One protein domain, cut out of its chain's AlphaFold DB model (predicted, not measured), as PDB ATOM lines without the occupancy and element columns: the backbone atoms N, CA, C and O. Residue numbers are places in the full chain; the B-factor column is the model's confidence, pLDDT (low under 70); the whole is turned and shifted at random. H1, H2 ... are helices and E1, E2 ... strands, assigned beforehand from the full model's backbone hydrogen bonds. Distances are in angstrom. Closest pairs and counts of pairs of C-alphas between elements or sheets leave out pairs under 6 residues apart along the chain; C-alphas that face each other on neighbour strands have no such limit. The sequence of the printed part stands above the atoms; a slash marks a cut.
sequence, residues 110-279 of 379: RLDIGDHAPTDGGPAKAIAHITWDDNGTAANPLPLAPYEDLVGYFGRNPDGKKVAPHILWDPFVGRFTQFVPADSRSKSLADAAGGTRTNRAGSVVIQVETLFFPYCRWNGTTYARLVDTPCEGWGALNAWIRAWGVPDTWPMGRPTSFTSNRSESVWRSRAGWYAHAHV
ATOM      1  N   ARG A 110      -8.129  54.339  77.043       98.12
ATOM      2  CA  ARG A 110      -7.175  53.553  76.257       98.12
ATOM      3  C   ARG A 110      -7.326  53.880  74.772       98.12
ATOM      4  O   ARG A 110      -8.339  53.530  74.169       98.12
ATOM      5  N   LEU A 111      -6.300  54.481  74.175       98.06
ATOM      6  CA  LEU A 111      -6.206  54.727  72.735       98.06
ATOM      7  C   LEU A 111      -4.916  54.108  72.191       98.06
ATOM      8  O   LEU A 111      -3.955  54.799  71.875       98.06
ATOM      9  N   ASP A 112      -4.904  52.780  72.123       98.12
ATOM     10  CA  ASP A 112      -3.720  52.002  71.763       98.12
ATOM     11  C   ASP A 112      -3.253  52.289  70.325       98.12
ATOM     12  O   ASP A 112      -3.975  52.037  69.355       98.12
ATOM     13  N   ILE A 113      -2.037  52.820  70.181       97.81
ATOM     14  CA  ILE A 113      -1.482  53.214  68.881       97.81
ATOM     15  C   ILE A 113      -0.754  52.084  68.142       97.81
ATOM     16  O   ILE A 113      -0.397  52.283  66.972       97.81
ATOM     17  N   GLY A 114      -0.559  50.925  68.782       96.44
ATOM     18  CA  GLY A 114       0.247  49.810  68.274       96.44
ATOM     19  C   GLY A 114       1.758  50.092  68.278       96.44
ATOM     20  O   GLY A 114       2.236  50.973  68.991       96.44
ATOM     21  N   ASP A 115       2.524  49.341  67.471       94.88
ATOM     22  CA  ASP A 115       3.999  49.451  67.378       94.88
ATOM     23  C   ASP A 115       4.690  49.359  68.754       94.88
ATOM     24  O   ASP A 115       5.602  50.115  69.094       94.88
ATOM     25  N   HIS A 116       4.234  48.416  69.581       96.56
ATOM     26  CA  HIS A 116       4.847  48.143  70.878       96.56
ATOM     27  C   HIS A 116       6.213  47.486  70.675       96.56
ATOM     28  O   HIS A 116       6.400  46.664  69.779       96.56
ATOM     29  N   ALA A 117       7.179  47.825  71.521       95.62
ATOM     30  CA  ALA A 117       8.410  47.044  71.628       95.62
ATOM     31  C   ALA A 117       8.904  47.099  73.065       95.62
ATOM     32  O   ALA A 117       8.705  48.123  73.715       95.62
ATOM     33  N   PRO A 118       9.572  46.040  73.540       95.12
ATOM     34  CA  PRO A 118       9.985  45.959  74.928       95.12
ATOM     35  C   PRO A 118      11.028  47.020  75.283       95.12
ATOM     36  O   PRO A 118      11.783  47.511  74.430       95.12
ATOM     37  N   THR A 119      11.082  47.314  76.574       95.31
ATOM     38  CA  THR A 119      12.201  47.990  77.222       95.31
ATOM     39  C   THR A 119      13.393  47.036  77.406       95.31
ATOM     40  O   THR A 119      13.301  45.824  77.194       95.31
ATOM     41  N   ASP A 120      14.553  47.585  77.762       94.31
ATOM     42  CA  ASP A 120      15.825  46.856  77.822       94.31
ATOM     43  C   ASP A 120      16.122  46.241  79.203       94.31
ATOM     44  O   ASP A 120      17.129  45.548  79.367       94.31
ATOM     45  N   GLY A 121      15.265  46.483  80.201       91.88
ATOM     46  CA  GLY A 121      15.544  46.160  81.600       91.88
ATOM     47  C   GLY A 121      16.451  47.195  82.282       91.88
ATOM     48  O   GLY A 121      16.885  48.178  81.684       91.88
ATOM     49  N   GLY A 122      16.725  46.996  83.574       95.31
ATOM     50  CA  GLY A 122      17.491  47.941  84.398       95.31
ATOM     51  C   GLY A 122      16.605  48.834  85.278       95.31
ATOM     52  O   GLY A 122      15.453  48.484  85.527       95.31
ATOM     53  N   PRO A 123      17.124  49.968  85.788       96.94
ATOM     54  CA  PRO A 123      16.390  50.804  86.737       96.94
ATOM     55  C   PRO A 123      15.100  51.371  86.128       96.94
ATOM     56  O   PRO A 123      15.154  51.937  85.034       96.94
ATOM     57  N   ALA A 124      13.975  51.241  86.835       98.25
ATOM     58  CA  ALA A 124      12.666  51.758  86.429       98.25
ATOM     59  C   ALA A 124      12.650  53.294  86.402       98.25
ATOM     60  O   ALA A 124      13.156  53.937  87.326       98.25
ATOM     61  N   LYS A 125      12.069  53.888  85.358       98.69
ATOM     62  CA  LYS A 125      12.048  55.343  85.175       98.69
ATOM     63  C   LYS A 125      10.673  55.855  84.787       98.69
ATOM     64  O   LYS A 125       9.929  55.173  84.081       98.69
ATOM     65  N   ALA A 126      10.407  57.091  85.188       98.69
ATOM     66  CA  ALA A 126       9.364  57.920  84.609       98.69
ATOM     67  C   ALA A 126       9.951  59.262  84.157       98.69
ATOM     68  O   ALA A 126      10.904  59.756  84.765       98.69
ATOM     69  N   ILE A 127       9.410  59.825  83.082       98.75
ATOM     70  CA  ILE A 127       9.860  61.080  82.497       98.75
ATOM     71  C   ILE A 127       8.684  62.042  82.425       98.75
ATOM     72  O   ILE A 127       7.618  61.708  81.911       98.75
ATOM     73  N   ALA A 128       8.904  63.217  82.995       98.75
ATOM     74  CA  ALA A 128       7.958  64.308  83.060       98.75
ATOM     75  C   ALA A 128       8.142  65.248  81.866       98.75
ATOM     76  O   ALA A 128       9.228  65.813  81.704       98.75
ATOM     77  N   HIS A 129       7.058  65.433  81.116       98.75
ATOM     78  CA  HIS A 129       6.952  66.360  80.000       98.75
ATOM     79  C   HIS A 129       5.771  67.319  80.173       98.75
ATOM     80  O   HIS A 129       4.784  67.008  80.857       98.75
ATOM     81  N   ILE A 130       5.857  68.472  79.512       98.69
ATOM     82  CA  ILE A 130       4.693  69.313  79.208       98.69
ATOM     83  C   ILE A 130       4.542  69.444  77.700       98.69
ATOM     84  O   ILE A 130       5.530  69.396  76.976       98.69
ATOM     85  N   THR A 131       3.314  69.678  77.259       97.88
ATOM     86  CA  THR A 131       2.962  69.733  75.837       97.88
ATOM     87  C   THR A 131       3.597  70.895  75.104       97.88
ATOM     88  O   THR A 131       3.902  70.763  73.920       97.88
ATOM     89  N   TRP A 132       3.792  72.025  75.795       95.81
ATOM     90  CA  TRP A 132       4.328  73.254  75.204       95.81
ATOM     91  C   TRP A 132       3.672  73.576  73.848       95.81
ATOM     92  O   TRP A 132       4.322  73.921  72.863       95.81
ATOM     93  N   ASP A 133       2.356  73.402  73.788       91.69
ATOM     94  CA  ASP A 133       1.560  73.525  72.567       91.69
ATOM     95  C   ASP A 133       1.449  74.975  72.076       91.69
ATOM     96  O   ASP A 133       1.242  75.206  70.884       91.69
ATOM     97  N   ASP A 134       1.664  75.948  72.965       96.38
ATOM     98  CA  ASP A 134       1.713  77.370  72.639       96.38
ATOM     99  C   ASP A 134       2.750  78.118  73.506       96.38
ATOM    100  O   ASP A 134       3.320  77.577  74.455       96.38
ATOM    101  N   ASN A 135       3.024  79.381  73.172       95.69
ATOM    102  CA  ASN A 135       4.042  80.222  73.808       95.69
ATOM    103  C   ASN A 135       3.419  81.430  74.518       95.69
ATOM    104  O   ASN A 135       3.606  82.587  74.124       95.69
ATOM    105  N   GLY A 136       2.681  81.154  75.594       96.25
ATOM    106  CA  GLY A 136       2.187  82.183  76.506       96.25
ATOM    107  C   GLY A 136       3.318  82.916  77.233       96.25
ATOM    108  O   GLY A 136       4.384  82.371  77.511       96.25
ATOM    109  N   THR A 137       3.077  84.178  77.587       97.50
ATOM    110  CA  THR A 137       3.973  84.965  78.451       97.50
ATOM    111  C   THR A 137       3.176  85.678  79.539       97.50
ATOM    112  O   THR A 137       1.964  85.834  79.423       97.50
ATOM    113  N   ALA A 138       3.844  86.186  80.578       96.88
ATOM    114  CA  ALA A 138       3.180  86.991  81.606       96.88
ATOM    115  C   ALA A 138       2.444  88.215  81.020       96.88
ATOM    116  O   ALA A 138       1.371  88.576  81.496       96.88
ATOM    117  N   ALA A 139       3.015  88.836  79.981       97.94
ATOM    118  CA  ALA A 139       2.431  89.988  79.296       97.94
ATOM    119  C   ALA A 139       1.323  89.600  78.305       97.94
ATOM    120  O   ALA A 139       0.414  90.389  78.056       97.94
ATOM    121  N   ASN A 140       1.398  88.393  77.740       97.94
ATOM    122  CA  ASN A 140       0.440  87.873  76.772       97.94
ATOM    123  C   ASN A 140       0.124  86.394  77.061       97.94
ATOM    124  O   ASN A 140       0.694  85.508  76.417       97.94
ATOM    125  N   PRO A 141      -0.725  86.112  78.062       98.19
ATOM    126  CA  PRO A 141      -1.134  84.750  78.379       98.19
ATOM    127  C   PRO A 141      -2.145  84.235  77.346       98.19
ATOM    128  O   PRO A 141      -3.066  84.958  76.957       98.19
ATOM    129  N   LEU A 142      -2.000  82.978  76.924       98.62
ATOM    130  CA  LEU A 142      -2.780  82.385  75.830       98.62
ATOM    131  C   LEU A 142      -3.771  81.333  76.346       98.62
ATOM    132  O   LEU A 142      -3.515  80.735  77.391       98.62
ATOM    133  N   PRO A 143      -4.913  81.099  75.674       98.31
ATOM    134  CA  PRO A 143      -5.827  80.016  76.035       98.31
ATOM    135  C   PRO A 143      -5.126  78.655  76.001       98.31
ATOM    136  O   PRO A 143      -4.358  78.389  75.084       98.31
ATOM    137  N   LEU A 144      -5.404  77.793  76.982       98.19
ATOM    138  CA  LEU A 144      -4.948  76.403  76.965       98.19
ATOM    139  C   LEU A 144      -5.465  75.681  75.708       98.19
ATOM    140  O   LEU A 144      -6.646  75.832  75.373       98.19
ATOM    141  N   ALA A 145      -4.629  74.873  75.045       96.12
ATOM    142  CA  ALA A 145      -5.102  74.049  73.939       96.12
ATOM    143  C   ALA A 145      -6.166  73.031  74.394       96.12
ATOM    144  O   ALA A 145      -6.119  72.523  75.522       96.12
ATOM    145  N   PRO A 146      -7.121  72.679  73.516       97.56
ATOM    146  CA  PRO A 146      -8.039  71.582  73.775       97.56
ATOM    147  C   PRO A 146      -7.284  70.262  73.955       97.56
ATOM    148  O   PRO A 146      -6.481  69.852  73.119       97.56
ATOM    149  N   TYR A 147      -7.598  69.538  75.024       98.38
ATOM    150  CA  TYR A 147      -7.054  68.202  75.279       98.38
ATOM    151  C   TYR A 147      -7.296  67.237  74.110       98.38
ATOM    152  O   TYR A 147      -6.449  66.410  73.772       98.38
ATOM    153  N   GLU A 148      -8.466  67.342  73.483       98.31
ATOM    154  CA  GLU A 148      -8.904  66.507  72.372       98.31
ATOM    155  C   GLU A 148      -7.994  66.640  71.145       98.31
ATOM    156  O   GLU A 148      -7.797  65.649  70.436       98.31
ATOM    157  N   ASP A 149      -7.395  67.814  70.929       98.38
ATOM    158  CA  ASP A 149      -6.459  68.046  69.826       98.38
ATOM    159  C   ASP A 149      -5.183  67.226  70.030       98.38
ATOM    160  O   ASP A 149      -4.717  66.554  69.107       98.38
ATOM    161  N   LEU A 150      -4.672  67.177  71.263       98.31
ATOM    162  CA  LEU A 150      -3.505  66.370  71.622       98.31
ATOM    163  C   LEU A 150      -3.806  64.869  71.616       98.31
ATOM    164  O   LEU A 150      -2.987  64.077  71.146       98.31
ATOM    165  N   VAL A 151      -4.996  64.457  72.067       98.62
ATOM    166  CA  VAL A 151      -5.461  63.065  71.923       98.62
ATOM    167  C   VAL A 151      -5.514  62.667  70.448       98.62
ATOM    168  O   VAL A 151      -5.074  61.575  70.075       98.62
ATOM    169  N   GLY A 152      -6.040  63.548  69.594       98.50
ATOM    170  CA  GLY A 152      -6.055  63.367  68.147       98.50
ATOM    171  C   GLY A 152      -4.647  63.286  67.561       98.50
ATOM    172  O   GLY A 152      -4.370  62.388  66.762       98.50
ATOM    173  N   TYR A 153      -3.748  64.166  67.994       98.38
ATOM    174  CA  TYR A 153      -2.364  64.209  67.545       98.38
ATOM    175  C   TYR A 153      -1.609  62.925  67.911       98.38
ATOM    176  O   TYR A 153      -1.225  62.161  67.027       98.38
ATOM    177  N   PHE A 154      -1.465  62.604  69.194       98.25
ATOM    178  CA  PHE A 154      -0.693  61.430  69.610       98.25
ATOM    179  C   PHE A 154      -1.359  60.100  69.240       98.25
ATOM    180  O   PHE A 154      -0.667  59.125  68.952       98.25
ATOM    181  N   GLY A 155      -2.694  60.047  69.213       97.69
ATOM    182  CA  GLY A 155      -3.438  58.809  68.984       97.69
ATOM    183  C   GLY A 155      -3.724  58.480  67.518       97.69
ATOM    184  O   GLY A 155      -3.764  57.306  67.137       97.69
ATOM    185  N   ARG A 156      -3.961  59.497  66.679       96.44
ATOM    186  CA  ARG A 156      -4.515  59.317  65.322       96.44
ATOM    187  C   ARG A 156      -3.678  59.968  64.225       96.44
ATOM    188  O   ARG A 156      -3.657  59.439  63.114       96.44
ATOM    189  N   ASN A 157      -2.985  61.070  64.508       97.94
ATOM    190  CA  ASN A 157      -2.146  61.741  63.519       97.94
ATOM    191  C   ASN A 157      -0.881  60.900  63.216       97.94
ATOM    192  O   ASN A 157      -0.177  60.506  64.146       97.94
ATOM    193  N   PRO A 158      -0.553  60.623  61.936       97.00
ATOM    194  CA  PRO A 158       0.615  59.814  61.577       97.00
ATOM    195  C   PRO A 158       1.958  60.326  62.110       97.00
ATOM    196  O   PRO A 158       2.843  59.512  62.372       97.00
ATOM    197  N   ASP A 159       2.124  61.638  62.266       96.81
ATOM    198  CA  ASP A 159       3.338  62.249  62.805       96.81
ATOM    199  C   ASP A 159       3.326  62.268  64.332       96.81
ATOM    200  O   ASP A 159       4.310  61.860  64.947       96.81
ATOM    201  N   GLY A 160       2.189  62.589  64.954       96.88
ATOM    202  CA  GLY A 160       2.048  62.517  66.411       96.88
ATOM    203  C   GLY A 160       2.279  61.104  66.962       96.88
ATOM    204  O   GLY A 160       2.982  60.931  67.955       96.88
ATOM    205  N   LYS A 161       1.831  60.059  66.253       97.44
ATOM    206  CA  LYS A 161       2.103  58.649  66.611       97.44
ATOM    207  C   LYS A 161       3.594  58.272  66.596       97.44
ATOM    208  O   LYS A 161       3.960  57.235  67.163       97.44
ATOM    209  N   LYS A 162       4.458  59.054  65.936       96.19
ATOM    210  CA  LYS A 162       5.920  58.840  65.921       96.19
ATOM    211  C   LYS A 162       6.614  59.423  67.148       96.19
ATOM    212  O   LYS A 162       7.757  59.056  67.376       96.19
ATOM    213  N   VAL A 163       5.934  60.277  67.911       96.44
ATOM    214  CA  VAL A 163       6.456  60.953  69.112       96.44
ATOM    215  C   VAL A 163       5.551  60.762  70.335       96.44
ATOM    216  O   VAL A 163       5.691  61.452  71.339       96.44
ATOM    217  N   ALA A 164       4.601  59.829  70.251       98.00
ATOM    218  CA  ALA A 164       3.590  59.637  71.278       98.00
ATOM    219  C   ALA A 164       4.192  59.182  72.623       98.00
ATOM    220  O   ALA A 164       5.025  58.263  72.616       98.00
ATOM    221  N   PRO A 165       3.733  59.778  73.741       98.44
ATOM    222  CA  PRO A 165       4.109  59.393  75.099       98.44
ATOM    223  C   PRO A 165       3.441  58.071  75.490       98.44
ATOM    224  O   PRO A 165       2.608  57.527  74.755       98.44
ATOM    225  N   HIS A 166       3.718  57.577  76.700       98.75
ATOM    226  CA  HIS A 166       2.854  56.549  77.285       98.75
ATOM    227  C   HIS A 166       1.471  57.120  77.542       98.75
ATOM    228  O   HIS A 166       0.480  56.508  77.147       98.75
ATOM    229  N   ILE A 167       1.406  58.284  78.187       98.88
ATOM    230  CA  ILE A 167       0.163  58.843  78.705       98.88
ATOM    231  C   ILE A 167       0.125  60.366  78.576       98.88
ATOM    232  O   ILE A 167       1.118  61.035  78.849       98.88
ATOM    233  N   LEU A 168      -1.032  60.891  78.172       98.88
ATOM    234  CA  LEU A 168      -1.382  62.308  78.211       98.88
ATOM    235  C   LEU A 168      -2.263  62.581  79.434       98.88
ATOM    236  O   LEU A 168      -3.347  61.998  79.570       98.88
ATOM    237  N   TRP A 169      -1.816  63.495  80.285       98.88
ATOM    238  CA  TRP A 169      -2.483  63.922  81.507       98.88
ATOM    239  C   TRP A 169      -3.037  65.346  81.370       98.88
ATOM    240  O   TRP A 169      -2.328  66.260  80.958       98.88
ATOM    241  N   ASP A 170      -4.306  65.531  81.735       98.69
ATOM    242  CA  ASP A 170      -4.937  66.839  81.924       98.69
ATOM    243  C   ASP A 170      -4.932  67.211  83.422       98.69
ATOM    244  O   ASP A 170      -5.726  66.649  84.189       98.69
ATOM    245  N   PRO A 171      -4.065  68.140  83.863       98.44
ATOM    246  CA  PRO A 171      -3.938  68.490  85.275       98.44
ATOM    247  C   PRO A 171      -5.057  69.418  85.773       98.44
ATOM    248  O   PRO A 171      -5.117  69.706  86.968       98.44
ATOM    249  N   PHE A 172      -5.938  69.907  84.894       98.06
ATOM    250  CA  PHE A 172      -7.022  70.818  85.270       98.06
ATOM    251  C   PHE A 172      -8.287  70.077  85.697       98.06
ATOM    252  O   PHE A 172      -9.036  70.583  86.528       98.06
ATOM    253  N   VAL A 173      -8.525  68.886  85.136       95.19
ATOM    254  CA  VAL A 173      -9.724  68.077  85.435       95.19
ATOM    255  C   VAL A 173      -9.426  66.611  85.765       95.19
ATOM    256  O   VAL A 173     -10.350  65.854  86.054       95.19
ATOM    257  N   GLY A 174      -8.162  66.180  85.718       95.00
ATOM    258  CA  GLY A 174      -7.740  64.859  86.192       95.00
ATOM    259  C   GLY A 174      -8.077  63.698  85.266       95.00
ATOM    260  O   GLY A 174      -8.296  62.580  85.732       95.00
ATOM    261  N   ARG A 175      -8.113  63.945  83.953       96.62
ATOM    262  CA  ARG A 175      -8.333  62.901  82.940       96.62
ATOM    263  C   ARG A 175      -7.036  62.452  82.276       96.62
ATOM    264  O   ARG A 175      -6.067  63.204  82.170       96.62
ATOM    265  N   PHE A 176      -7.065  61.218  81.780       98.75
ATOM    266  CA  PHE A 176      -5.918  60.549  81.183       98.75
ATOM    267  C   PHE A 176      -6.286  59.854  79.875       98.75
ATOM    268  O   PHE A 176      -7.354  59.246  79.767       98.75
ATOM    269  N   THR A 177      -5.357  59.872  78.921       98.88
ATOM    270  CA  THR A 177      -5.401  59.056  77.706       98.88
ATOM    271  C   THR A 177      -4.062  58.368  77.561       98.88
ATOM    272  O   THR A 177      -3.032  59.033  77.537       98.88
ATOM    273  N   GLN A 178      -4.066  57.045  77.472       98.81
ATOM    274  CA  GLN A 178      -2.853  56.250  77.343       98.81
ATOM    275  C   GLN A 178      -2.765  55.647  75.940       98.81
ATOM    276  O   GLN A 178      -3.758  55.128  75.422       98.81
ATOM    277  N   PHE A 179      -1.573  55.700  75.343       98.75
ATOM    278  CA  PHE A 179      -1.335  55.330  73.945       98.75
ATOM    279  C   PHE A 179      -0.570  54.014  73.783       98.75
ATOM    280  O   PHE A 179      -0.797  53.287  72.818       98.75
ATOM    281  N   VAL A 180       0.302  53.675  74.733       98.44
ATOM    282  CA  VAL A 180       1.060  52.412  74.760       98.44
ATOM    283  C   VAL A 180       1.085  51.828  76.181       98.44
ATOM    284  O   VAL A 180       1.016  52.594  77.149       98.44
ATOM    285  N   PRO A 181       1.161  50.492  76.344       98.06
ATOM    286  CA  PRO A 181       1.226  49.869  77.668       98.06
ATOM    287  C   PRO A 181       2.534  50.229  78.392       98.06
ATOM    288  O   PRO A 181       3.542  50.541  77.754       98.06
ATOM    289  N   ALA A 182       2.525  50.186  79.727       97.44
ATOM    290  CA  ALA A 182       3.651  50.633  80.559       97.44
ATOM    291  C   ALA A 182       4.978  49.886  80.301       97.44
ATOM    292  O   ALA A 182       6.056  50.442  80.508       97.44
ATOM    293  N   ASP A 183       4.895  48.631  79.850       94.94
ATOM    294  CA  ASP A 183       6.031  47.753  79.550       94.94
ATOM    295  C   ASP A 183       6.566  47.896  78.110       94.94
ATOM    296  O   ASP A 183       7.566  47.271  77.744       94.94
ATOM    297  N   SER A 184       5.944  48.751  77.293       97.50
ATOM    298  CA  SER A 184       6.457  49.135  75.980       97.50
ATOM    299  C   SER A 184       7.392  50.341  76.085       97.50
ATOM    300  O   SER A 184       7.253  51.197  76.959       97.50
ATOM    301  N   ARG A 185       8.306  50.485  75.121       95.94
ATOM    302  CA  ARG A 185       8.937  51.774  74.814       95.94
ATOM    303  C   ARG A 185       7.870  52.816  74.461       95.94
ATOM    304  O   ARG A 185       6.891  52.477  73.786       95.94
ATOM    305  N   SER A 186       8.123  54.067  74.829       93.69
ATOM    306  CA  SER A 186       7.468  55.240  74.229       93.69
ATOM    307  C   SER A 186       8.341  55.805  73.101       93.69
ATOM    308  O   SER A 186       9.290  55.146  72.659       93.69
ATOM    309  N   LYS A 187       7.966  56.961  72.554       95.88
ATOM    310  CA  LYS A 187       8.588  57.592  71.393       95.88
ATOM    311  C   LYS A 187       8.888  59.087  71.582       95.88
ATOM    312  O   LYS A 187       9.362  59.703  70.634       95.88
ATOM    313  N   SER A 188       8.637  59.673  72.757       95.38
ATOM    314  CA  SER A 188       8.761  61.128  72.985       95.38
ATOM    315  C   SER A 188      10.187  61.608  73.264       95.38
ATOM    316  O   SER A 188      10.429  62.811  73.306       95.38
ATOM    317  N   LEU A 189      11.155  60.697  73.408       96.38
ATOM    318  CA  LEU A 189      12.572  61.036  73.576       96.38
ATOM    319  C   LEU A 189      13.401  60.706  72.329       96.38
ATOM    320  O   LEU A 189      13.088  59.786  71.568       96.38
ATOM    321  N   ALA A 190      14.518  61.411  72.153       92.75
ATOM    322  CA  ALA A 190      15.523  61.077  71.147       92.75
ATOM    323  C   ALA A 190      16.194  59.722  71.463       92.75
ATOM    324  O   ALA A 190      16.890  59.586  72.467       92.75
ATOM    325  N   ASP A 191      16.009  58.718  70.598       89.50
ATOM    326  CA  ASP A 191      16.405  57.311  70.829       89.50
ATOM    327  C   ASP A 191      17.312  56.783  69.707       89.50
ATOM    328  O   ASP A 191      16.976  55.836  68.992       89.50
ATOM    329  N   ALA A 192      18.458  57.436  69.496       85.19
ATOM    330  CA  ALA A 192      19.372  57.077  68.415       85.19
ATOM    331  C   ALA A 192      19.988  55.676  68.609       85.19
ATOM    332  O   ALA A 192      20.378  55.273  69.710       85.19
ATOM    333  N   ALA A 193      20.129  54.926  67.511       83.06
ATOM    334  CA  ALA A 193      20.782  53.621  67.534       83.06
ATOM    335  C   ALA A 193      22.245  53.750  67.995       83.06
ATOM    336  O   ALA A 193      23.010  54.544  67.454       83.06
ATOM    337  N   GLY A 194      22.637  52.947  68.989       83.94
ATOM    338  CA  GLY A 194      23.968  53.010  69.604       83.94
ATOM    339  C   GLY A 194      24.128  54.081  70.689       83.94
ATOM    340  O   GLY A 194      25.186  54.125  71.311       83.94
ATOM    341  N   GLY A 195      23.098  54.898  70.935       87.88
ATOM    342  CA  GLY A 195      23.063  55.874  72.024       87.88
ATOM    343  C   GLY A 195      22.612  55.290  73.368       87.88
ATOM    344  O   GLY A 195      22.661  54.081  73.620       87.88
ATOM    345  N   THR A 196      22.121  56.173  74.228       90.62
ATOM    346  CA  THR A 196      21.664  55.925  75.604       90.62
ATOM    347  C   THR A 196      20.336  55.170  75.642       90.62
ATOM    348  O   THR A 196      19.938  54.651  76.687       90.62
ATOM    349  N   ARG A 197      19.677  55.052  74.483       92.62
ATOM    350  CA  ARG A 197      18.408  54.345  74.292       92.62
ATOM    351  C   ARG A 197      17.305  54.884  75.214       92.62
ATOM    352  O   ARG A 197      16.665  54.151  75.972       92.62
ATOM    353  N   THR A 198      17.149  56.203  75.207       95.06
ATOM    354  CA  THR A 198      16.389  56.970  76.203       95.06
ATOM    355  C   THR A 198      14.904  56.612  76.269       95.06
ATOM    356  O   THR A 198      14.312  56.763  77.329       95.06
ATOM    357  N   ASN A 199      14.312  56.044  75.210       95.88
ATOM    358  CA  ASN A 199      12.913  55.591  75.219       95.88
ATOM    359  C   ASN A 199      12.698  54.226  75.896       95.88
ATOM    360  O   ASN A 199      11.556  53.777  76.022       95.88
ATOM    361  N   ARG A 200      13.771  53.510  76.258       94.19
ATOM    362  CA  ARG A 200      13.689  52.069  76.562       94.19
ATOM    363  C   ARG A 200      14.725  51.528  77.551       94.19
ATOM    364  O   ARG A 200      14.585  50.388  77.979       94.19
ATOM    365  N   ALA A 201      15.730  52.308  77.948       94.62
ATOM    366  CA  ALA A 201      16.757  51.904  78.912       94.62
ATOM    367  C   ALA A 201      16.247  51.888  80.375       94.62
ATOM    368  O   ALA A 201      16.588  52.757  81.184       94.62
ATOM    369  N   GLY A 202      15.439  50.889  80.729       96.12
ATOM    370  CA  GLY A 202      14.914  50.628  82.077       96.12
ATOM    371  C   GLY A 202      13.999  49.399  82.093       96.12
ATOM    372  O   GLY A 202      13.658  48.886  81.032       96.12
ATOM    373  N   SER A 203      13.587  48.899  83.265       96.25
ATOM    374  CA  SER A 203      12.505  47.895  83.342       96.25
ATOM    375  C   SER A 203      11.181  48.469  82.834       96.25
ATOM    376  O   SER A 203      10.458  47.806  82.099       96.25
ATOM    377  N   VAL A 204      10.933  49.741  83.141       98.00
ATOM    378  CA  VAL A 204       9.969  50.623  82.478       98.00
ATOM    379  C   VAL A 204      10.612  51.989  82.254       98.00
ATOM    380  O   VAL A 204      11.547  52.359  82.972       98.00
ATOM    381  N   VAL A 205      10.115  52.731  81.265       98.19
ATOM    382  CA  VAL A 205      10.549  54.101  80.949       98.19
ATOM    383  C   VAL A 205       9.314  54.937  80.603       98.19
ATOM    384  O   VAL A 205       9.115  55.314  79.454       98.19
ATOM    385  N   ILE A 206       8.439  55.141  81.590       98.75
ATOM    386  CA  ILE A 206       7.100  55.721  81.402       98.75
ATOM    387  C   ILE A 206       7.208  57.223  81.114       98.75
ATOM    388  O   ILE A 206       7.728  57.968  81.932       98.75
ATOM    389  N   GLN A 207       6.693  57.687  79.983       98.69
ATOM    390  CA  GLN A 207       6.698  59.092  79.576       98.69
ATOM    391  C   GLN A 207       5.310  59.693  79.779       98.69
ATOM    392  O   GLN A 207       4.321  59.192  79.236       98.69
ATOM    393  N   VAL A 208       5.254  60.747  80.590       98.88
ATOM    394  CA  VAL A 208       4.040  61.484  80.936       98.88
ATOM    395  C   VAL A 208       4.072  62.824  80.227       98.88
ATOM    396  O   VAL A 208       4.840  63.703  80.609       98.88
ATOM    397  N   GLU A 209       3.197  62.985  79.247       98.88
ATOM    398  CA  GLU A 209       2.925  64.267  78.611       98.88
ATOM    399  C   GLU A 209       1.823  64.985  79.389       98.88
ATOM    400  O   GLU A 209       0.743  64.424  79.586       98.88
ATOM    401  N   THR A 210       2.068  66.206  79.856       98.81
ATOM    402  CA  THR A 210       1.073  66.973  80.624       98.81
ATOM    403  C   THR A 210       0.563  68.146  79.809       98.81
ATOM    404  O   THR A 210       1.372  68.967  79.383       98.81
ATOM    405  N   LEU A 211      -0.760  68.254  79.629       98.75
ATOM    406  CA  LEU A 211      -1.408  69.392  78.968       98.75
ATOM    407  C   LEU A 211      -1.118  70.676  79.751       98.75
ATOM    408  O   LEU A 211      -1.777  70.975  80.748       98.75
ATOM    409  N   PHE A 212      -0.092  71.401  79.313       98.75
ATOM    410  CA  PHE A 212       0.373  72.626  79.935       98.75
ATOM    411  C   PHE A 212       1.411  73.333  79.051       98.75
ATOM    412  O   PHE A 212       2.318  72.718  78.491       98.75
ATOM    413  N   PHE A 213       1.357  74.660  79.053       98.50
ATOM    414  CA  PHE A 213       2.472  75.525  78.684       98.50
ATOM    415  C   PHE A 213       2.510  76.734  79.637       98.50
ATOM    416  O   PHE A 213       1.462  77.114  80.181       98.50
ATOM    417  N   PRO A 214       3.685  77.343  79.895       98.44
ATOM    418  CA  PRO A 214       3.786  78.499  80.781       98.44
ATOM    419  C   PRO A 214       2.860  79.642  80.361       98.44
ATOM    420  O   PRO A 214       2.819  80.035  79.198       98.44
ATOM    421  N   TYR A 215       2.144  80.205  81.331       98.50
ATOM    422  CA  TYR A 215       1.171  81.283  81.129       98.50
ATOM    423  C   TYR A 215      -0.033  80.902  80.252       98.50
ATOM    424  O   TYR A 215      -0.654  81.775  79.638       98.50
ATOM    425  N   CYS A 216      -0.407  79.621  80.233       98.44
ATOM    426  CA  CYS A 216      -1.701  79.200  79.709       98.44
ATOM    427  C   CYS A 216      -2.859  79.737  80.569       98.44
ATOM    428  O   CYS A 216      -2.724  79.989  81.775       98.44
ATOM    429  N   ARG A 217      -4.021  79.919  79.937       98.38
ATOM    430  CA  ARG A 217      -5.264  80.362  80.570       98.38
ATOM    431  C   ARG A 217      -6.306  79.266  80.538       98.38
ATOM    432  O   ARG A 217      -6.655  78.771  79.469       98.38
ATOM    433  N   TRP A 218      -6.878  78.984  81.700       97.62
ATOM    434  CA  TRP A 218      -7.977  78.042  81.852       97.62
ATOM    435  C   TRP A 218      -9.019  78.612  82.814       97.62
ATOM    436  O   TRP A 218      -8.674  79.128  83.876       97.62
ATOM    437  N   ASN A 219     -10.295  78.589  82.413       95.56
ATOM    438  CA  ASN A 219     -11.421  79.149  83.179       95.56
ATOM    439  C   ASN A 219     -11.175  80.567  83.732       95.56
ATOM    440  O   ASN A 219     -11.515  80.886  84.866       95.56
ATOM    441  N   GLY A 220     -10.566  81.433  82.916       95.38
ATOM    442  CA  GLY A 220     -10.278  82.823  83.277       95.38
ATOM    443  C   GLY A 220      -9.006  83.032  84.106       95.38
ATOM    444  O   GLY A 220      -8.530  84.165  84.158       95.38
ATOM    445  N   THR A 221      -8.412  81.972  84.656       97.94
ATOM    446  CA  THR A 221      -7.175  82.013  85.452       97.94
ATOM    447  C   THR A 221      -5.949  81.782  84.573       97.94
ATOM    448  O   THR A 221      -5.978  80.938  83.680       97.94
ATOM    449  N   THR A 222      -4.871  82.524  84.828       98.50
ATOM    450  CA  THR A 222      -3.565  82.335  84.179       98.50
ATOM    451  C   THR A 222      -2.640  81.534  85.086       98.50
ATOM    452  O   THR A 222      -2.493  81.871  86.260       98.50
ATOM    453  N   TYR A 223      -1.962  80.535  84.528       98.31
ATOM    454  CA  TYR A 223      -1.056  79.648  85.255       98.31
ATOM    455  C   TYR A 223       0.369  79.802  84.732       98.31
ATOM    456  O   TYR A 223       0.671  79.420  83.604       98.31
ATOM    457  N   ALA A 224       1.267  80.374  85.537       97.75
ATOM    458  CA  ALA A 224       2.659  80.583  85.129       97.75
ATOM    459  C   ALA A 224       3.450  79.266  85.091       97.75
ATOM    460  O   ALA A 224       4.319  79.089  84.239       97.75
ATOM    461  N   ARG A 225       3.149  78.342  86.009       98.06
ATOM    462  CA  ARG A 225       3.843  77.061  86.161       98.06
ATOM    463  C   ARG A 225       2.841  75.921  86.269       98.06
ATOM    464  O   ARG A 225       1.729  76.109  86.756       98.06
ATOM    465  N   LEU A 226       3.271  74.719  85.896       98.25
ATOM    466  CA  LEU A 226       2.444  73.516  85.983       98.25
ATOM    467  C   LEU A 226       1.979  73.260  87.420       98.25
ATOM    468  O   LEU A 226       0.823  72.923  87.644       98.25
ATOM    469  N   VAL A 227       2.850  73.488  88.407       95.69
ATOM    470  CA  VAL A 227       2.513  73.330  89.836       95.69
ATOM    471  C   VAL A 227       1.481  74.332  90.355       95.69
ATOM    472  O   VAL A 227       1.003  74.161  91.471       95.69
ATOM    473  N   ASP A 228       1.162  75.373  89.584       96.12
ATOM    474  CA  ASP A 228       0.107  76.327  89.935       96.12
ATOM    475  C   ASP A 228      -1.276  75.824  89.480       96.12
ATOM    476  O   ASP A 228      -2.295  76.366  89.905       96.12
ATOM    477  N   THR A 229      -1.330  74.811  88.605       97.56
ATOM    478  CA  THR A 229      -2.583  74.158  88.195       97.56
ATOM    479  C   THR A 229      -3.171  73.337  89.351       97.56
ATOM    480  O   THR A 229      -2.446  72.995  90.289       97.56
ATOM    481  N   PRO A 230      -4.458  72.950  89.286       96.00
ATOM    482  CA  PRO A 230      -5.058  72.056  90.279       96.00
ATOM    483  C   PRO A 230      -4.307  70.728  90.485       96.00
ATOM    484  O   PRO A 230      -4.411  70.129  91.553       96.00
ATOM    485  N   CYS A 231      -3.530  70.277  89.491       96.44
ATOM    486  CA  CYS A 231      -2.846  68.982  89.494       96.44
ATOM    487  C   CYS A 231      -3.811  67.806  89.743       96.44
ATOM    488  O   CYS A 231      -3.443  66.800  90.359       96.44
ATOM    489  N   GLU A 232      -5.045  67.920  89.247       94.19
ATOM    490  CA  GLU A 232      -6.076  66.900  89.407       94.19
ATOM    491  C   GLU A 232      -5.607  65.564  88.829       94.19
ATOM    492  O   GLU A 232      -4.952  65.503  87.790       94.19
ATOM    493  N   GLY A 233      -5.918  64.465  89.516       93.06
ATOM    494  CA  GLY A 233      -5.497  63.118  89.114       93.06
ATOM    495  C   GLY A 233      -4.023  62.770  89.385       93.06
ATOM    496  O   GLY A 233      -3.664  61.596  89.264       93.06
ATOM    497  N   TRP A 234      -3.175  63.716  89.817       96.06
ATOM    498  CA  TRP A 234      -1.747  63.464  90.079       96.06
ATOM    499  C   TRP A 234      -1.505  62.264  91.008       96.06
ATOM    500  O   TRP A 234      -0.666  61.414  90.713       96.06
ATOM    501  N   GLY A 235      -2.273  62.143  92.096       90.62
ATOM    502  CA  GLY A 235      -2.129  61.033  93.045       90.62
ATOM    503  C   GLY A 235      -2.349  59.653  92.413       90.62
ATOM    504  O   GLY A 235      -1.600  58.719  92.701       90.62
ATOM    505  N   ALA A 236      -3.320  59.530  91.501       88.06
ATOM    506  CA  ALA A 236      -3.592  58.282  90.786       88.06
ATOM    507  C   ALA A 236      -2.465  57.942  89.801       88.06
ATOM    508  O   ALA A 236      -1.981  56.807  89.778       88.06
ATOM    509  N   LEU A 237      -1.995  58.936  89.040       97.25
ATOM    510  CA  LEU A 237      -0.875  58.778  88.112       97.25
ATOM    511  C   LEU A 237       0.417  58.384  88.843       97.25
ATOM    512  O   LEU A 237       1.084  57.422  88.455       97.25
ATOM    513  N   ASN A 238       0.758  59.094  89.923       96.06
ATOM    514  CA  ASN A 238       1.956  58.820  90.711       96.06
ATOM    515  C   ASN A 238       1.898  57.427  91.351       96.06
ATOM    516  O   ASN A 238       2.890  56.703  91.284       96.06
ATOM    517  N   ALA A 239       0.748  57.017  91.900       88.75
ATOM    518  CA  ALA A 239       0.570  55.685  92.478       88.75
ATOM    519  C   ALA A 239       0.727  54.560  91.440       88.75
ATOM    520  O   ALA A 239       1.368  53.549  91.730       88.75
ATOM    521  N   TRP A 240       0.193  54.738  90.227       95.38
ATOM    522  CA  TRP A 240       0.359  53.771  89.139       95.38
ATOM    523  C   TRP A 240       1.821  53.643  88.701       95.38
ATOM    524  O   TRP A 240       2.341  52.534  88.622       95.38
ATOM    525  N   ILE A 241       2.521  54.763  88.509       97.31
ATOM    526  CA  ILE A 241       3.950  54.767  88.158       97.31
ATOM    527  C   ILE A 241       4.802  54.128  89.267       97.31
ATOM    528  O   ILE A 241       5.694  53.325  88.984       97.31
ATOM    529  N   ARG A 242       4.488  54.412  90.535       93.94
ATOM    530  CA  ARG A 242       5.135  53.793  91.701       93.94
ATOM    531  C   ARG A 242       4.956  52.273  91.710       93.94
ATOM    532  O   ARG A 242       5.904  51.553  92.019       93.94
ATOM    533  N   ALA A 243       3.777  51.773  91.333       89.50
ATOM    534  CA  ALA A 243       3.498  50.337  91.260       89.50
ATOM    535  C   ALA A 243       4.371  49.603  90.220       89.50
ATOM    536  O   ALA A 243       4.639  48.415  90.383       89.50
ATOM    537  N   TRP A 244       4.891  50.314  89.212       94.44
ATOM    538  CA  TRP A 244       5.880  49.813  88.247       94.44
ATOM    539  C   TRP A 244       7.334  49.847  88.752       94.44
ATOM    540  O   TRP A 244       8.275  49.591  87.997       94.44
ATOM    541  N   GLY A 245       7.540  50.143  90.039       91.25
ATOM    542  CA  GLY A 245       8.853  50.146  90.680       91.25
ATOM    543  C   GLY A 245       9.660  51.424  90.455       91.25
ATOM    544  O   GLY A 245      10.854  51.437  90.749       91.25
ATOM    545  N   VAL A 246       9.040  52.494  89.947       97.50
ATOM    546  CA  VAL A 246       9.675  53.815  89.844       97.50
ATOM    547  C   VAL A 246       9.620  54.498  91.219       97.50
ATOM    548  O   VAL A 246       8.525  54.804  91.692       97.50
ATOM    549  N   PRO A 247      10.758  54.742  91.895       91.38
ATOM    550  CA  PRO A 247      10.761  55.401  93.196       91.38
ATOM    551  C   PRO A 247      10.432  56.891  93.075       91.38
ATOM    552  O   PRO A 247      10.837  57.553  92.116       91.38
ATOM    553  N   ASP A 248       9.807  57.440  94.114       94.88
ATOM    554  CA  ASP A 248       9.497  58.866  94.272       94.88
ATOM    555  C   ASP A 248      10.742  59.678  94.640       94.88
ATOM    556  O   ASP A 248      10.881  60.269  95.710       94.88
ATOM    557  N   THR A 249      11.702  59.677  93.728       95.00
ATOM    558  CA  THR A 249      12.942  60.437  93.832       95.00
ATOM    559  C   THR A 249      13.264  61.051  92.483       95.00
ATOM    560  O   THR A 249      12.869  60.524  91.444       95.00
ATOM    561  N   TRP A 250      14.012  62.150  92.505       96.94
ATOM    562  CA  TRP A 250      14.548  62.788  91.308       96.94
ATOM    563  C   TRP A 250      16.074  62.663  91.308       96.94
ATOM    564  O   TRP A 250      16.745  63.502  91.915       96.94
ATOM    565  N   PRO A 251      16.664  61.640  90.658       97.00
ATOM    566  CA  PRO A 251      18.107  61.399  90.726       97.00
ATOM    567  C   PRO A 251      18.977  62.547  90.195       97.00
ATOM    568  O   PRO A 251      20.156  62.619  90.535       97.00
ATOM    569  N   MET A 252      18.414  63.436  89.372       97.00
ATOM    570  CA  MET A 252      19.080  64.633  88.837       97.00
ATOM    571  C   MET A 252      18.463  65.947  89.350       97.00
ATOM    572  O   MET A 252      18.677  67.004  88.764       97.00
ATOM    573  N   GLY A 253      17.745  65.890  90.476       91.62
ATOM    574  CA  GLY A 253      17.062  67.035  91.079       91.62
ATOM    575  C   GLY A 253      15.626  67.189  90.580       91.62
ATOM    576  O   GLY A 253      15.299  66.796  89.466       91.62
ATOM    577  N   ARG A 254      14.735  67.716  91.424       93.12
ATOM    578  CA  ARG A 254      13.350  68.009  91.025       93.12
ATOM    579  C   ARG A 254      13.344  69.233  90.098       93.12
ATOM    580  O   ARG A 254      14.016  70.206  90.439       93.12
ATOM    581  N   PRO A 255      12.585  69.233  88.987       94.19
ATOM    582  CA  PRO A 255      12.492  70.405  88.124       94.19
ATOM    583  C   PRO A 255      11.851  71.579  88.875       94.19
ATOM    584  O   PRO A 255      10.730  71.479  89.381       94.19
ATOM    585  N   THR A 256      12.584  72.687  88.947       91.25
ATOM    586  CA  THR A 256      12.142  73.982  89.499       91.25
ATOM    587  C   THR A 256      12.389  75.147  88.533       91.25
ATOM    588  O   THR A 256      12.023  76.283  88.832       91.25
ATOM    589  N   SER A 257      13.001  74.862  87.381       93.25
ATOM    590  CA  SER A 257      13.234  75.771  86.261       93.25
ATOM    591  C   SER A 257      13.386  74.972  84.961       93.25
ATOM    592  O   SER A 257      13.521  73.747  84.983       93.25
ATOM    593  N   PHE A 258      13.415  75.667  83.822       96.62
ATOM    594  CA  PHE A 258      13.721  75.093  82.503       96.62
ATOM    595  C   PHE A 258      15.236  74.936  82.276       96.62
ATOM    596  O   PHE A 258      15.774  75.300  81.231       96.62
ATOM    597  N   THR A 259      15.959  74.458  83.289       95.81
ATOM    598  CA  THR A 259      17.416  74.293  83.241       95.81
ATOM    599  C   THR A 259      17.770  72.822  83.080       95.81
ATOM    600  O   THR A 259      17.298  71.976  83.834       95.81
ATOM    601  N   SER A 260      18.638  72.508  82.117       97.12
ATOM    602  CA  SER A 260      19.108  71.138  81.906       97.12
ATOM    603  C   SER A 260      20.101  70.688  82.975       97.12
ATOM    604  O   SER A 260      21.022  71.431  83.316       97.12
ATOM    605  N   ASN A 261      19.996  69.430  83.400       96.94
ATOM    606  CA  ASN A 261      20.991  68.751  84.231       96.94
ATOM    607  C   ASN A 261      21.091  67.284  83.801       96.94
ATOM    608  O   ASN A 261      20.298  66.456  84.239       96.94
ATOM    609  N   ARG A 262      22.031  66.967  82.904       97.19
ATOM    610  CA  ARG A 262      22.105  65.662  82.229       97.19
ATOM    611  C   ARG A 262      23.349  64.896  82.665       97.19
ATOM    612  O   ARG A 262      24.462  65.407  82.575       97.19
ATOM    613  N   SER A 263      23.172  63.644  83.082       97.06
ATOM    614  CA  SER A 263      24.279  62.738  83.413       97.06
ATOM    615  C   SER A 263      23.990  61.314  82.946       97.06
ATOM    616  O   SER A 263      23.184  60.594  83.529       97.06
ATOM    617  N   GLU A 264      24.687  60.865  81.904       95.25
ATOM    618  CA  GLU A 264      24.506  59.510  81.372       95.25
ATOM    619  C   GLU A 264      24.773  58.426  82.434       95.25
ATOM    620  O   GLU A 264      24.053  57.432  82.519       95.25
ATOM    621  N   SER A 265      25.755  58.649  83.312       96.25
ATOM    622  CA  SER A 265      26.075  57.732  84.412       96.25
ATOM    623  C   SER A 265      24.916  57.585  85.408       96.25
ATOM    624  O   SER A 265      24.537  56.469  85.778       96.25
ATOM    625  N   VAL A 266      24.293  58.701  85.808       97.19
ATOM    626  CA  VAL A 266      23.130  58.679  86.710       97.19
ATOM    627  C   VAL A 266      21.915  58.074  86.008       97.19
ATOM    628  O   VAL A 266      21.222  57.257  86.610       97.19
ATOM    629  N   TRP A 267      21.682  58.402  84.734       96.81
ATOM    630  CA  TRP A 267      20.607  57.809  83.933       96.81
ATOM    631  C   TRP A 267      20.722  56.279  83.853       96.81
ATOM    632  O   TRP A 267      19.750  55.561  84.071       96.81
ATOM    633  N   ARG A 268      21.924  55.751  83.594       94.19
ATOM    634  CA  ARG A 268      22.146  54.300  83.480       94.19
ATOM    635  C   ARG A 268      21.961  53.552  84.802       94.19
ATOM    636  O   ARG A 268      21.584  52.383  84.776       94.19
ATOM    637  N   SER A 269      22.238  54.191  85.938       95.19
ATOM    638  CA  SER A 269      22.378  53.502  87.231       95.19
ATOM    639  C   SER A 269      21.247  53.738  88.230       95.19
ATOM    640  O   SER A 269      21.127  52.968  89.183       95.19
ATOM    641  N   ARG A 270      20.415  54.771  88.057       97.31
ATOM    642  CA  ARG A 270      19.393  55.148  89.044       97.31
ATOM    643  C   ARG A 270      17.977  54.977  88.501       97.31
ATOM    644  O   ARG A 270      17.699  55.243  87.335       97.31
ATOM    645  N   ALA A 271      17.099  54.488  89.370       97.50
ATOM    646  CA  ALA A 271      15.660  54.479  89.154       97.50
ATOM    647  C   ALA A 271      15.076  55.792  89.686       97.50
ATOM    648  O   ALA A 271      15.632  56.368  90.623       97.50
ATOM    649  N   GLY A 272      13.961  56.237  89.118       98.12
ATOM    650  CA  GLY A 272      13.230  57.404  89.604       98.12
ATOM    651  C   GLY A 272      12.633  58.248  88.492       98.12
ATOM    652  O   GLY A 272      12.552  57.829  87.336       98.12
ATOM    653  N   TRP A 273      12.217  59.448  88.870       98.75
ATOM    654  CA  TRP A 273      11.669  60.439  87.963       98.75
ATOM    655  C   TRP A 273      12.764  61.323  87.368       98.75
ATOM    656  O   TRP A 273      13.710  61.734  88.045       98.75
ATOM    657  N   TYR A 274      12.609  61.641  86.088       98.75
ATOM    658  CA  TYR A 274      13.481  62.528  85.331       98.75
ATOM    659  C   TYR A 274      12.631  63.571  84.604       98.75
ATOM    660  O   TYR A 274      11.523  63.287  84.172       98.75
ATOM    661  N   ALA A 275      13.118  64.802  84.502       98.62
ATOM    662  CA  ALA A 275      12.543  65.783  83.592       98.62
ATOM    663  C   ALA A 275      13.068  65.470  82.189       98.62
ATOM    664  O   ALA A 275      14.146  64.872  82.083       98.62
ATOM    665  N   HIS A 276      12.409  65.926  81.123       98.56
ATOM    666  CA  HIS A 276      13.027  65.893  79.789       98.56
ATOM    667  C   HIS A 276      14.399  66.598  79.809       98.56
ATOM    668  O   HIS A 276      15.387  66.076  79.288       98.56
ATOM    669  N   ALA A 277      14.510  67.682  80.588       97.94
ATOM    670  CA  ALA A 277      15.749  68.402  80.902       97.94
ATOM    671  C   ALA A 277      16.899  67.544  81.484       97.94
ATOM    672  O   ALA A 277      18.059  67.971  81.474       97.94
ATOM    673  N   HIS A 278      16.599  66.354  82.012       98.25
ATOM    674  CA  HIS A 278      17.564  65.432  82.621       98.25
ATOM    675  C   HIS A 278      17.990  64.291  81.692       98.25
ATOM    676  O   HIS A 278      18.976  63.601  81.963       98.25
ATOM    677  N   VAL A 279      17.261  64.074  80.597       97.75
ATOM    678  CA  VAL A 279      17.491  62.931  79.717       97.75
ATOM    679  C   VAL A 279      18.726  63.192  78.843       97.75
ATOM    680  O   VAL A 279      18.765  64.201  78.133       97.75
TER     681      VAL A 279
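This is residues 110 to 279 of the 379 residues of the protein "Endolysin" of Streptomyces sp. CB02120-2 (UniProt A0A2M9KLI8). With little regular structure, long loops surround a strongly twisted five-stranded sheet, H1 over one face, H2 on the other, hairpin E5 and E6 far out. The printed part has 170 residues, 56 in named elements, class mixed: E1 H1 E2 E3 E4 E5 E6 H2 H3 E7. The mixed sheet runs E3 E2 E4 E1 E7. It is compact, radius of gyration of the C-alphas 15.6 A, spanning 45 by 34 by 29 A.

Find C-alpha 125 at (12.048, 55.343, 85.175); E1, residues 125 to 130, runs 16.9 A from there. E4 is 205 to 210, 16.0 A; E2 167 to 170; E3 175 to 178; E7 272 to 275, ending at (12.543, 65.783, 83.592). H1 is 147 to 156, 13.6 A; H2 234 to 243, 14.2 A; H3 264 to 269; E5 216 to 218; E6 221 to 223.

See E1 parallel to E4, N 127 and O 206 2.8 A apart, and to E7, N 128 and O 274 2.9 A. E2 is parallel to E4, N 169 and O 209 2.8 A; E2 and E3 form a hairpin, N 168 and O 177 2.8 A. E1, H1, E2 make a split strand-helix-strand unit, same-way strands with E4 between, its crossover right-handed. H1 is over E3 and E2, height over the sheet 9.8 A, closest C-alphas Val 151 and Thr 177, 7.0 A. H2, on the opposite face, is only just over none of the strands, with 2 C-alphas on E1; its closest C-alphas are Ile 241 and Ala 126, 7.2 A. H3 is not on the sheet. Hairpin E5 and E6 has N 218 and O 221 2.9 A apart. In H1, H2 and H3 every O i to N i+4 pair is within hydrogen-bond range.

The C-alphas farthest apart, Gly 194 and Gly 220, are 47.4 A apart. The printed part has no cut; links E1 to H1, E3 to E4 and H2 to H3 are long. No printed residue is under 70 in pLDDT.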